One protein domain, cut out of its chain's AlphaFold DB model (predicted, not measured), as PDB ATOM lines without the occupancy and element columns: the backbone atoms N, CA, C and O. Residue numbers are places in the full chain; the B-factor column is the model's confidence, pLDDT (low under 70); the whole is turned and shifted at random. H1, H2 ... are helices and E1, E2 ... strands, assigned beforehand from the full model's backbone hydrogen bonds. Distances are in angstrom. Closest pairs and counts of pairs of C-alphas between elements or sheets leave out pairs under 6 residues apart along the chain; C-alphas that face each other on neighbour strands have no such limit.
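AT A GLANCE: This is residues 122 to 202 of the 202 residues of an uncharacterized protein of Streptomyces sp. AVP053U2 (UniProt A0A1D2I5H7). A small sheet of three strands has two helices side by side over one face, making two layers, while no named helix covers the other face. H1 and H2 form a helical hairpin that runs along the strands, and two long loops join E1 to H1 and H1 to H2. The printed part has 81 residues, in the order E1 H1 H2 E2 E3; the sheet runs E1 - E3 - E2, all antiparallel, and the class is mixed. It is compact, with a radius of gyration of the C-alphas of 11.6 A and spans of 32 by 27 by 19 A.

IN THESE COORDINATES: E1, residues 122 to 127, begins at C-alpha (-22.818, 1.086, 35.457) and is 16.3 A long. H1, residues 146 to 160, measures 21.1 A, and H2, residues 175 to 184, 14.0 A. E2, residues 189 to 193, measures 12.9 A; E3, residues 196 to 201, measures 16.0 A and ends at C-alpha (-24.229, -3.313, 32.826).

HOW THE PARTS SIT: E1 and E3 are antiparallel, with N 123 and O 201 2.8 A apart, within hydrogen-bond range. E2 and E3 form a hairpin, with N 198 and O 191 at 2.8 A. H1 is on the sheet at a height of 8.2 A, over E1 and only just over E3, with 3 C-alphas; C-alphas 124 and 149 are its closest to E1, 5.2 A. H2 is on the same face at a height of 9.3 A, over E2 and only just over E3, with 3 C-alphas; its closest to E2 are C-alphas 175 and 193, 6.4 A. H1 and H2 touch, closest at C-alphas 150 and 182, 6.5 A, at a shallow tilt of 10 degrees, opposite ways. In H1 and H2 every O i to N i+4 pair is within hydrogen-bond range. The split strand-helix-strand unit E1, H1 H2, E2, two strands running the same way with E3 between them, has a left-handed crossover.

THE WHOLE: The two farthest C-alphas, of Asp 145 and Ile 166, are 32.5 A apart. The printed part has no cut and ends at the chain's last residue. The links E1 to H1 and H1 to H2 are long. Mean pLDDT of the printed part is 84.8, under 70 in residues 130 to 138 and 162 to 170.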
ATOM      1  N   LEU A 122     -23.009   2.484  35.825       96.62
ATOM      2  CA  LEU A 122     -22.818   1.086  35.457       96.62
ATOM      3  C   LEU A 122     -22.555   0.248  36.706       96.62
ATOM      4  O   LEU A 122     -21.860   0.680  37.625       96.62
ATOM      5  N   SER A 123     -23.093  -0.961  36.739       95.19
ATOM      6  CA  SER A 123     -22.674  -2.017  37.652       95.19
ATOM      7  C   SER A 123     -21.534  -2.811  37.020       95.19
ATOM      8  O   SER A 123     -21.584  -3.130  35.833       95.19
ATOM      9  N   ALA A 124     -20.515  -3.139  37.811       95.88
ATOM     10  CA  ALA A 124     -19.464  -4.070  37.430       95.88
ATOM     11  C   ALA A 124     -19.642  -5.394  38.170       95.88
ATOM     12  O   ALA A 124     -20.073  -5.417  39.324       95.88
ATOM     13  N   GLY A 125     -19.268  -6.502  37.540       93.62
ATOM     14  CA  GLY A 125     -19.272  -7.790  38.218       93.62
ATOM     15  C   GLY A 125     -18.657  -8.912  37.403       93.62
ATOM     16  O   GLY A 125     -18.196  -8.724  36.272       93.62
ATOM     17  N   TRP A 126     -18.644 -10.097  38.009       92.12
ATOM     18  CA  TRP A 126     -18.176 -11.311  37.362       92.12
ATOM     19  C   TRP A 126     -19.000 -12.540  37.759       92.12
ATOM     20  O   TRP A 126     -19.667 -12.591  38.794       92.12
ATOM     21  N   ILE A 127     -18.960 -13.557  36.907       88.00
ATOM     22  CA  ILE A 127     -19.597 -14.855  37.116       88.00
ATOM     23  C   ILE A 127     -18.503 -15.911  37.014       88.00
ATOM     24  O   ILE A 127     -17.767 -15.964  36.027       88.00
ATOM     25  N   GLY A 128     -18.375 -16.712  38.075       81.50
ATOM     26  CA  GLY A 128     -17.322 -17.713  38.199       81.50
ATOM     27  C   GLY A 128     -17.393 -18.810  37.142       81.50
ATOM     28  O   GLY A 128     -18.414 -19.018  36.490       81.50
ATOM     29  N   ARG A 129     -16.284 -19.531  37.009       78.12
ATOM     30  CA  ARG A 129     -16.101 -20.559  35.988       78.12
ATOM     31  C   ARG A 129     -17.180 -21.642  36.026       78.12
ATOM     32  O   ARG A 129     -17.530 -22.137  37.096       78.12
ATOM     33  N   GLY A 130     -17.682 -22.016  34.848       67.00
ATOM     34  CA  GLY A 130     -18.719 -23.042  34.691       67.00
ATOM     35  C   GLY A 130     -20.099 -22.648  35.231       67.00
ATOM     36  O   GLY A 130     -21.021 -23.462  35.183       67.00
ATOM     37  N   LEU A 131     -20.263 -21.421  35.738       66.88
ATOM     38  CA  LEU A 131     -21.550 -20.898  36.181       66.88
ATOM     39  C   LEU A 131     -22.202 -20.114  35.040       66.88
ATOM     40  O   LEU A 131     -21.578 -19.285  34.382       66.88
ATOM     41  N   THR A 132     -23.482 -20.388  34.804       63.53
ATOM     42  CA  THR A 132     -24.302 -19.643  33.843       63.53
ATOM     43  C   THR A 132     -24.873 -18.378  34.484       63.53
ATOM     44  O   THR A 132     -24.881 -18.232  35.703       63.53
ATOM     45  N   GLU A 133     -25.432 -17.494  33.663       60.53
ATOM     46  CA  GLU A 133     -26.095 -16.240  34.066       60.53
ATOM     47  C   GLU A 133     -27.296 -16.384  35.014       60.53
ATOM     48  O   GLU A 133     -27.758 -15.399  35.578       60.53
ATOM     49  N   TYR A 134     -27.760 -17.613  35.253       57.88
ATOM     50  CA  TYR A 134     -28.759 -17.928  36.277       57.88
ATOM     51  C   TYR A 134     -28.177 -17.989  37.697       57.88
ATOM     52  O   TYR A 134     -28.926 -18.128  38.665       57.88
ATOM     53  N   HIS A 135     -26.853 -17.904  37.839       57.94
ATOM     54  CA  HIS A 135     -26.193 -17.839  39.135       57.94
ATOM     55  C   HIS A 135     -26.022 -16.378  39.544       57.94
ATOM     56  O   HIS A 135     -25.634 -15.560  38.706       57.94
ATOM     57  N   PRO A 136     -26.271 -16.034  40.821       57.91
ATOM     58  CA  PRO A 136     -26.065 -14.677  41.288       57.91
ATOM     59  C   PRO A 136     -24.607 -14.279  41.015       57.91
ATOM     60  O   PRO A 136     -23.696 -15.034  41.386       57.91
ATOM     61  N   PRO A 137     -24.374 -13.137  40.344       62.78
ATOM     62  CA  PRO A 137     -23.026 -12.680  40.066       62.78
ATOM     63  C   PRO A 137     -22.242 -12.554  41.367       62.78
ATOM     64  O   PRO A 137     -22.754 -12.095  42.393       62.78
ATOM     65  N   ARG A 138     -20.983 -12.990  41.339       67.75
ATOM     66  CA  ARG A 138     -20.086 -12.835  42.481       67.75
ATOM     67  C   ARG A 138     -19.421 -11.467  42.361       67.75
ATOM     68  O   ARG A 138     -18.972 -11.082  41.291       67.75
ATOM     69  N   GLY A 139     -19.403 -10.711  43.459       70.88
ATOM     70  CA  GLY A 139     -18.792  -9.379  43.483       70.88
ATOM     71  C   GLY A 139     -19.491  -8.328  42.612       70.88
ATOM     72  O   GLY A 139     -18.821  -7.421  42.151       70.88
ATOM     73  N   SER A 140     -20.801  -8.430  42.355       83.94
ATOM     74  CA  SER A 140     -21.527  -7.367  41.642       83.94
ATOM     75  C   SER A 140     -21.581  -6.090  42.479       83.94
ATOM     76  O   SER A 140     -21.931  -6.135  43.661       83.94
ATOM     77  N   THR A 141     -21.310  -4.945  41.863       90.69
ATOM     78  CA  THR A 141     -21.485  -3.639  42.501       90.69
ATOM     79  C   THR A 141     -22.925  -3.145  42.342       90.69
ATOM     80  O   THR A 141     -23.656  -3.569  41.446       90.69
ATOM     81  N   ILE A 142     -23.326  -2.172  43.160       92.25
ATOM     82  CA  ILE A 142     -24.413  -1.252  42.785       92.25
ATOM     83  C   ILE A 142     -23.995  -0.423  41.551       92.25
ATOM     84  O   ILE A 142     -22.800  -0.382  41.254       92.25
ATOM     85  N   PRO A 143     -24.907   0.264  40.837       95.38
ATOM     86  CA  PRO A 143     -24.508   1.190  39.779       95.38
ATOM     87  C   PRO A 143     -23.601   2.306  40.320       95.38
ATOM     88  O   PRO A 143     -24.006   3.062  41.211       95.38
ATOM     89  N   LEU A 144     -22.389   2.412  39.777       95.81
ATOM     90  CA  LEU A 144     -21.356   3.410  40.079       95.81
ATOM     91  C   LEU A 144     -21.128   4.311  38.866       95.81
ATOM     92  O   LEU A 144     -21.568   3.992  37.766       95.81
ATOM     93  N   ASP A 145     -20.419   5.423  39.042       96.19
ATOM     94  CA  ASP A 145     -19.983   6.229  37.899       96.19
ATOM     95  C   ASP A 145     -19.072   5.401  36.982       96.19
ATOM     96  O   ASP A 145     -18.268   4.602  37.464       96.19
ATOM     97  N   GLY A 146     -19.186   5.596  35.665       95.38
ATOM     98  CA  GLY A 146     -18.494   4.785  34.652       95.38
ATOM     99  C   GLY A 146     -17.018   4.470  34.953       95.38
ATOM    100  O   GLY A 146     -16.648   3.293  34.922       95.38
ATOM    101  N   PRO A 147     -16.162   5.460  35.284       96.12
ATOM    102  CA  PRO A 147     -14.766   5.203  35.644       96.12
ATOM    103  C   PRO A 147     -14.592   4.324  36.891       96.12
ATOM    104  O   PRO A 147     -13.695   3.486  36.924       96.12
ATOM    105  N   GLU A 148     -15.458   4.465  37.896       96.81
ATOM    106  CA  GLU A 148     -15.404   3.658  39.121       96.81
ATOM    107  C   GLU A 148     -15.876   2.218  38.861       96.81
ATOM    108  O   GLU A 148     -15.263   1.263  39.334       96.81
ATOM    109  N   ALA A 149     -16.907   2.037  38.030       96.62
ATOM    110  CA  ALA A 149     -17.328   0.710  37.581       96.62
ATOM    111  C   ALA A 149     -16.218   0.013  36.770       96.62
ATOM    112  O   ALA A 149     -15.916  -1.159  36.988       96.62
ATOM    113  N   LYS A 150     -15.548   0.748  35.872       97.12
ATOM    114  CA  LYS A 150     -14.399   0.237  35.110       97.12
ATOM    115  C   LYS A 150     -13.230  -0.139  36.029       97.12
ATOM    116  O   LYS A 150     -12.602  -1.175  35.821       97.12
ATOM    117  N   TYR A 151     -12.966   0.660  37.061       96.88
ATOM    118  CA  TYR A 151     -11.976   0.351  38.093       96.88
ATOM    119  C   TYR A 151     -12.283  -0.977  38.802       96.88
ATOM    120  O   TYR A 151     -11.404  -1.838  38.875       96.88
ATOM    121  N   GLU A 152     -13.521  -1.184  39.255       96.12
ATOM    122  CA  GLU A 152     -13.928  -2.436  39.906       96.12
ATOM    123  C   GLU A 152     -13.828  -3.638  38.956       96.12
ATOM    124  O   GLU A 152     -13.294  -4.681  39.338       96.12
ATOM    125  N   LEU A 153     -14.221  -3.481  37.687       96.12
ATOM    126  CA  LEU A 153     -14.063  -4.530  36.679       96.12
ATOM    127  C   LEU A 153     -12.598  -4.951  36.496       96.12
ATOM    128  O   LEU A 153     -12.297  -6.145  36.473       96.12
ATOM    129  N   ILE A 154     -11.683  -3.983  36.382       95.56
ATOM    130  CA  ILE A 154     -10.247  -4.255  36.232       95.56
ATOM    131  C   ILE A 154      -9.702  -4.948  37.487       95.56
ATOM    132  O   ILE A 154      -8.901  -5.873  37.366       95.56
ATOM    133  N   ARG A 155     -10.170  -4.578  38.686       93.69
ATOM    134  CA  ARG A 155      -9.803  -5.278  39.930       93.69
ATOM    135  C   ARG A 155     -10.295  -6.717  39.960       93.69
ATOM    136  O   ARG A 155      -9.554  -7.601  40.393       93.69
ATOM    137  N   TYR A 156     -11.516  -6.977  39.497       92.56
ATOM    138  CA  TYR A 156     -12.017  -8.346  39.383       92.56
ATOM    139  C   TYR A 156     -11.182  -9.151  38.394       92.56
ATOM    140  O   TYR A 156     -10.790 -10.269  38.722       92.56
ATOM    141  N   LEU A 157     -10.845  -8.570  37.240       91.25
ATOM    142  CA  LEU A 157      -9.971  -9.203  36.258       91.25
ATOM    143  C   LEU A 157      -8.606  -9.546  36.878       91.25
ATOM    144  O   LEU A 157      -8.222 -10.711  36.881       91.25
ATOM    145  N   GLN A 158      -7.937  -8.575  37.513       88.69
ATOM    146  CA  GLN A 158      -6.671  -8.772  38.236       88.69
ATOM    147  C   GLN A 158      -6.738  -9.913  39.257       88.69
ATOM    148  O   GLN A 158      -5.824 -10.729  39.328       88.69
ATOM    149  N   GLY A 159      -7.799  -9.964  40.066       86.00
ATOM    150  CA  GLY A 159      -7.946 -10.964  41.121       86.00
ATOM    151  C   GLY A 159      -8.250 -12.366  40.592       86.00
ATOM    152  O   GLY A 159      -7.675 -13.339  41.075       86.00
ATOM    153  N   GLN A 160      -9.139 -12.479  39.602       83.62
ATOM    154  CA  GLN A 160      -9.588 -13.772  39.079       83.62
ATOM    155  C   GLN A 160      -8.590 -14.405  38.103       83.62
ATOM    156  O   GLN A 160      -8.561 -15.627  37.986       83.62
ATOM    157  N   THR A 161      -7.745 -13.614  37.435       74.62
ATOM    158  CA  THR A 161      -6.737 -14.138  36.497       74.62
ATOM    159  C   THR A 161      -5.332 -14.230  37.099       74.62
ATOM    160  O   THR A 161      -4.376 -14.562  36.401       74.62
ATOM    161  N   ARG A 162      -5.186 -13.972  38.408       69.25
ATOM    162  CA  ARG A 162      -3.890 -13.949  39.107       69.25
ATOM    163  C   ARG A 162      -3.157 -15.297  39.115       69.25
ATOM    164  O   ARG A 162      -1.938 -15.313  39.254       69.25
ATOM    165  N   PHE A 163      -3.878 -16.411  38.994       57.25
ATOM    166  CA  PHE A 163      -3.307 -17.759  39.058       57.25
ATOM    167  C   PHE A 163      -3.030 -18.317  37.660       57.25
ATOM    168  O   PHE A 163      -3.862 -18.191  36.766       57.25
ATOM    169  N   ASP A 164      -1.879 -18.971  37.481       52.47
ATOM    170  CA  ASP A 164      -1.376 -19.512  36.204       52.47
ATOM    171  C   ASP A 164      -2.165 -20.712  35.647       52.47
ATOM    172  O   ASP A 164      -1.719 -21.361  34.699       52.47
ATOM    173  N   GLU A 165      -3.348 -21.025  36.183       53.22
ATOM    174  CA  GLU A 165      -4.218 -22.019  35.563       53.22
ATOM    175  C   GLU A 165      -4.739 -21.471  34.228       53.22
ATOM    176  O   GLU A 165      -5.712 -20.717  34.146       53.22
ATOM    177  N   ILE A 166      -4.045 -21.850  33.154       52.94
ATOM    178  CA  ILE A 166      -4.479 -21.627  31.781       52.94
ATOM    179  C   ILE A 166      -5.628 -22.588  31.525       52.94
ATOM    180  O   ILE A 166      -5.450 -23.724  31.086       52.94
ATOM    181  N   VAL A 167      -6.830 -22.117  31.811       57.16
ATOM    182  CA  VAL A 167      -8.035 -22.762  31.326       57.16
ATOM    183  C   VAL A 167      -8.545 -21.934  30.167       57.16
ATOM    184  O   VAL A 167      -9.255 -20.944  30.341       57.16
ATOM    185  N   THR A 168      -8.196 -22.360  28.964       59.19
ATOM    186  CA  THR A 168      -8.788 -21.799  27.755       59.19
ATOM    187  C   THR A 168     -10.110 -22.513  27.497       59.19
ATOM    188  O   THR A 168     -10.142 -23.585  26.897       59.19
ATOM    189  N   GLU A 169     -11.210 -21.948  27.993       67.12
ATOM    190  CA  GLU A 169     -12.551 -22.395  27.604       67.12
ATOM    191  C   GLU A 169     -12.924 -21.798  26.235       67.12
ATOM    192  O   GLU A 169     -12.569 -20.643  25.966       67.12
ATOM    193  N   PRO A 170     -13.640 -22.538  25.363       68.81
ATOM    194  CA  PRO A 170     -14.105 -22.017  24.079       68.81
ATOM    195  C   PRO A 170     -14.847 -20.683  24.237       68.81
ATOM    196  O   PRO A 170     -15.752 -20.566  25.060       68.81
ATOM    197  N   GLY A 171     -14.461 -19.675  23.450       76.81
ATOM    198  CA  GLY A 171     -15.039 -18.327  23.516       76.81
ATOM    199  C   GLY A 171     -14.399 -17.389  24.548       76.81
ATOM    200  O   GLY A 171     -14.817 -16.237  24.638       76.81
ATOM    201  N   SER A 172     -13.386 -17.839  25.295       86.19
ATOM    202  CA  SER A 172     -12.581 -16.943  26.133       86.19
ATOM    203  C   SER A 172     -11.662 -16.072  25.277       86.19
ATOM    204  O   SER A 172     -10.947 -16.589  24.420       86.19
ATOM    205  N   VAL A 173     -11.632 -14.770  25.558       90.88
ATOM    206  CA  VAL A 173     -10.585 -13.865  25.071       90.88
ATOM    207  C   VAL A 173      -9.310 -14.030  25.902       90.88
ATOM    208  O   VAL A 173      -9.347 -14.509  27.046       90.88
ATOM    209  N   SER A 174      -8.175 -13.630  25.335       88.62
ATOM    210  CA  SER A 174      -6.908 -13.543  26.066       88.62
ATOM    211  C   SER A 174      -6.984 -12.514  27.204       88.62
ATOM    212  O   SER A 174      -7.865 -11.655  27.230       88.62
ATOM    213  N   GLU A 175      -6.062 -12.579  28.170       88.69
ATOM    214  CA  GLU A 175      -5.999 -11.554  29.226       88.69
ATOM    215  C   GLU A 175      -5.726 -10.165  28.654       88.69
ATOM    216  O   GLU A 175      -6.336  -9.195  29.083       88.69
ATOM    217  N   GLU A 176      -4.835 -10.069  27.670       90.38
ATOM    218  CA  GLU A 176      -4.533  -8.806  27.001       90.38
ATOM    219  C   GLU A 176      -5.795  -8.198  26.384       90.38
ATOM    220  O   GLU A 176      -6.125  -7.043  26.657       90.38
ATOM    221  N   GLU A 177      -6.542  -8.992  25.615       93.06
ATOM    222  CA  GLU A 177      -7.813  -8.566  25.030       93.06
ATOM    223  C   GLU A 177      -8.834  -8.196  26.111       93.06
ATOM    224  O   GLU A 177      -9.521  -7.189  25.971       93.06
ATOM    225  N   ALA A 178      -8.913  -8.944  27.215       94.00
ATOM    226  CA  ALA A 178      -9.795  -8.628  28.337       94.00
ATOM    227  C   ALA A 178      -9.468  -7.269  28.981       94.00
ATOM    228  O   ALA A 178     -10.375  -6.474  29.241       94.00
ATOM    229  N   TYR A 179      -8.182  -6.969  29.199       94.00
ATOM    230  CA  TYR A 179      -7.753  -5.659  29.695       94.00
ATOM    231  C   TYR A 179      -8.082  -4.555  28.696       94.00
ATOM    232  O   TYR A 179      -8.607  -3.520  29.099       94.00
ATOM    233  N   GLN A 180      -7.836  -4.770  27.403       94.81
ATOM    234  CA  GLN A 180      -8.167  -3.786  26.372       94.81
ATOM    235  C   GLN A 180      -9.677  -3.543  26.275       94.81
ATOM    236  O   GLN A 180     -10.099  -2.395  26.158       94.81
ATOM    237  N   LEU A 181     -10.507  -4.583  26.389       96.94
ATOM    238  CA  LEU A 181     -11.964  -4.440  26.438       96.94
ATOM    239  C   LEU A 181     -12.402  -3.605  27.646       96.94
ATOM    240  O   LEU A 181     -13.194  -2.678  27.487       96.94
ATOM    241  N   ALA A 182     -11.861  -3.884  28.835       96.38
ATOM    242  CA  ALA A 182     -12.171  -3.122  30.042       96.38
ATOM    243  C   ALA A 182     -11.698  -1.659  29.945       96.38
ATOM    244  O   ALA A 182     -12.477  -0.743  30.209       96.38
ATOM    245  N   ILE A 183     -10.451  -1.423  29.521       95.25
ATOM    246  CA  ILE A 183      -9.857  -0.084  29.370       95.25
ATOM    247  C   ILE A 183     -10.660   0.750  28.371       95.25
ATOM    248  O   ILE A 183     -11.031   1.882  28.684       95.25
ATOM    249  N   ASN A 184     -10.985   0.184  27.207       96.44
ATOM    250  CA  ASN A 184     -11.660   0.892  26.120       96.44
ATOM    251  C   ASN A 184     -13.185   0.964  26.282       96.44
ATOM    252  O   ASN A 184     -13.857   1.559  25.442       96.44
ATOM    253  N   ALA A 185     -13.755   0.390  27.346       96.75
ATOM    254  CA  ALA A 185     -15.196   0.398  27.563       96.75
ATOM    255  C   ALA A 185     -15.734   1.832  27.683       96.75
ATOM    256  O   ALA A 185     -15.327   2.590  28.567       96.75
ATOM    257  N   THR A 186     -16.687   2.193  26.827       96.00
ATOM    258  CA  THR A 186     -17.430   3.465  26.895       96.00
ATOM    259  C   THR A 186     -18.919   3.251  27.180       96.00
ATOM    260  O   THR A 186     -19.721   4.164  27.000       96.00
ATOM    261  N   GLY A 187     -19.291   2.043  27.607       95.44
ATOM    262  CA  GLY A 187     -20.655   1.617  27.908       95.44
ATOM    263  C   GLY A 187     -20.680   0.169  28.420       95.44
ATOM    264  O   GLY A 187     -19.624  -0.356  28.791       95.44
ATOM    265  N   PRO A 188     -21.859  -0.474  28.439       96.31
ATOM    266  CA  PRO A 188     -21.999  -1.876  28.816       96.31
ATOM    267  C   PRO A 188     -21.143  -2.794  27.943       96.31
ATOM    268  O   PRO A 188     -21.105  -2.658  26.720       96.31
ATOM    269  N   ILE A 189     -20.476  -3.754  28.577       96.75
ATOM    270  CA  ILE A 189     -19.663  -4.771  27.908       96.75
ATOM    271  C   ILE A 189     -19.812  -6.100  28.635       96.75
ATOM    272  O   ILE A 189     -20.086  -6.138  29.832       96.75
ATOM    273  N   ARG A 190     -19.589  -7.203  27.922       94.06
ATOM    274  CA  ARG A 190     -19.530  -8.543  28.507       94.06
ATOM    275  C   ARG A 190     -18.536  -9.387  27.733       94.06
ATOM    276  O   ARG A 190     -18.582  -9.416  26.507       94.06
ATOM    277  N   PHE A 191     -17.655 -10.073  28.445       93.31
ATOM    278  CA  PHE A 191     -16.654 -10.944  27.835       93.31
ATOM    279  C   PHE A 191     -16.271 -12.075  28.785       93.31
ATOM    280  O   PHE A 191     -16.456 -11.978  29.997       93.31
ATOM    281  N   VAL A 192     -15.740 -13.161  28.227       90.81
ATOM    282  CA  VAL A 192     -15.234 -14.300  28.996       90.81
ATOM    283  C   VAL A 192     -13.716 -14.273  28.943       90.81
ATOM    284  O   VAL A 192     -13.151 -14.197  27.860       90.81
ATOM    285  N   CYS A 193     -13.047 -14.352  30.087       89.38
ATOM    286  CA  CYS A 193     -11.601 -14.525  30.160       89.38
ATOM    287  C   CYS A 193     -11.299 -15.666  31.131       89.38
ATOM    288  O   CYS A 193     -11.769 -15.657  32.269       89.38
ATOM    289  N   ARG A 194     -10.557 -16.677  30.664       85.31
ATOM    290  CA  ARG A 194     -10.229 -17.894  31.433       85.31
ATOM    291  C   ARG A 194     -11.455 -18.587  32.059       85.31
ATOM    292  O   ARG A 194     -11.430 -19.009  33.214       85.31
ATOM    293  N   GLY A 195     -12.561 -18.653  31.313       82.44
ATOM    294  CA  GLY A 195     -13.827 -19.233  31.782       82.44
ATOM    295  C   GLY A 195     -14.614 -18.380  32.789       82.44
ATOM    296  O   GLY A 195     -15.713 -18.765  33.180       82.44
ATOM    297  N   VAL A 196     -14.107 -17.215  33.201       87.50
ATOM    298  CA  VAL A 196     -14.827 -16.254  34.048       87.50
ATOM    299  C   VAL A 196     -15.503 -15.220  33.156       87.50
ATOM    300  O   VAL A 196     -14.865 -14.628  32.288       87.50
ATOM    301  N   THR A 197     -16.800 -14.992  33.358       90.31
ATOM    302  CA  THR A 197     -17.521 -13.935  32.636       90.31
ATOM    303  C   THR A 197     -17.408 -12.633  33.408       90.31
ATOM    304  O   THR A 197     -17.776 -12.594  34.575       90.31
ATOM    305  N   PHE A 198     -16.970 -11.566  32.754       93.38
ATOM    306  CA  PHE A 198     -16.880 -10.214  33.301       93.38
ATOM    307  C   PHE A 198     -17.877  -9.306  32.588       93.38
ATOM    308  O   PHE A 198     -18.141  -9.501  31.396       93.38
ATOM    309  N   TYR A 199     -18.431  -8.321  33.293       94.62
ATOM    310  CA  TYR A 199     -19.391  -7.404  32.688       94.62
ATOM    311  C   TYR A 199     -19.397  -5.997  33.296       94.62
ATOM    312  O   TYR A 199     -19.125  -5.810  34.483       94.62
ATOM    313  N   LEU A 200     -19.782  -5.033  32.452       95.88
ATOM    314  CA  LEU A 200     -20.406  -3.767  32.835       95.88
ATOM    315  C   LEU A 200     -21.852  -3.779  32.336       95.88
ATOM    316  O   LEU A 200     -22.083  -4.081  31.164       95.88
ATOM    317  N   SER A 201     -22.809  -3.424  33.185       94.38
ATOM    318  CA  SER A 201     -24.229  -3.313  32.826       94.38
ATOM    319  C   SER A 201     -24.831  -2.019  33.361       94.38
ATOM    320  O   SER A 201     -24.302  -1.460  34.315       94.38
ATOM    321  N   GLU A 202     -25.925  -1.551  32.764       90.88
ATOM    322  CA  GLU A 202     -26.730  -0.439  33.305       90.88
ATOM    323  C   GLU A 202     -27.487  -0.841  34.581       90.88
ATOM    324  O   GLU A 202     -27.805  -2.047  34.727       90.88
TER     325      GLU A 202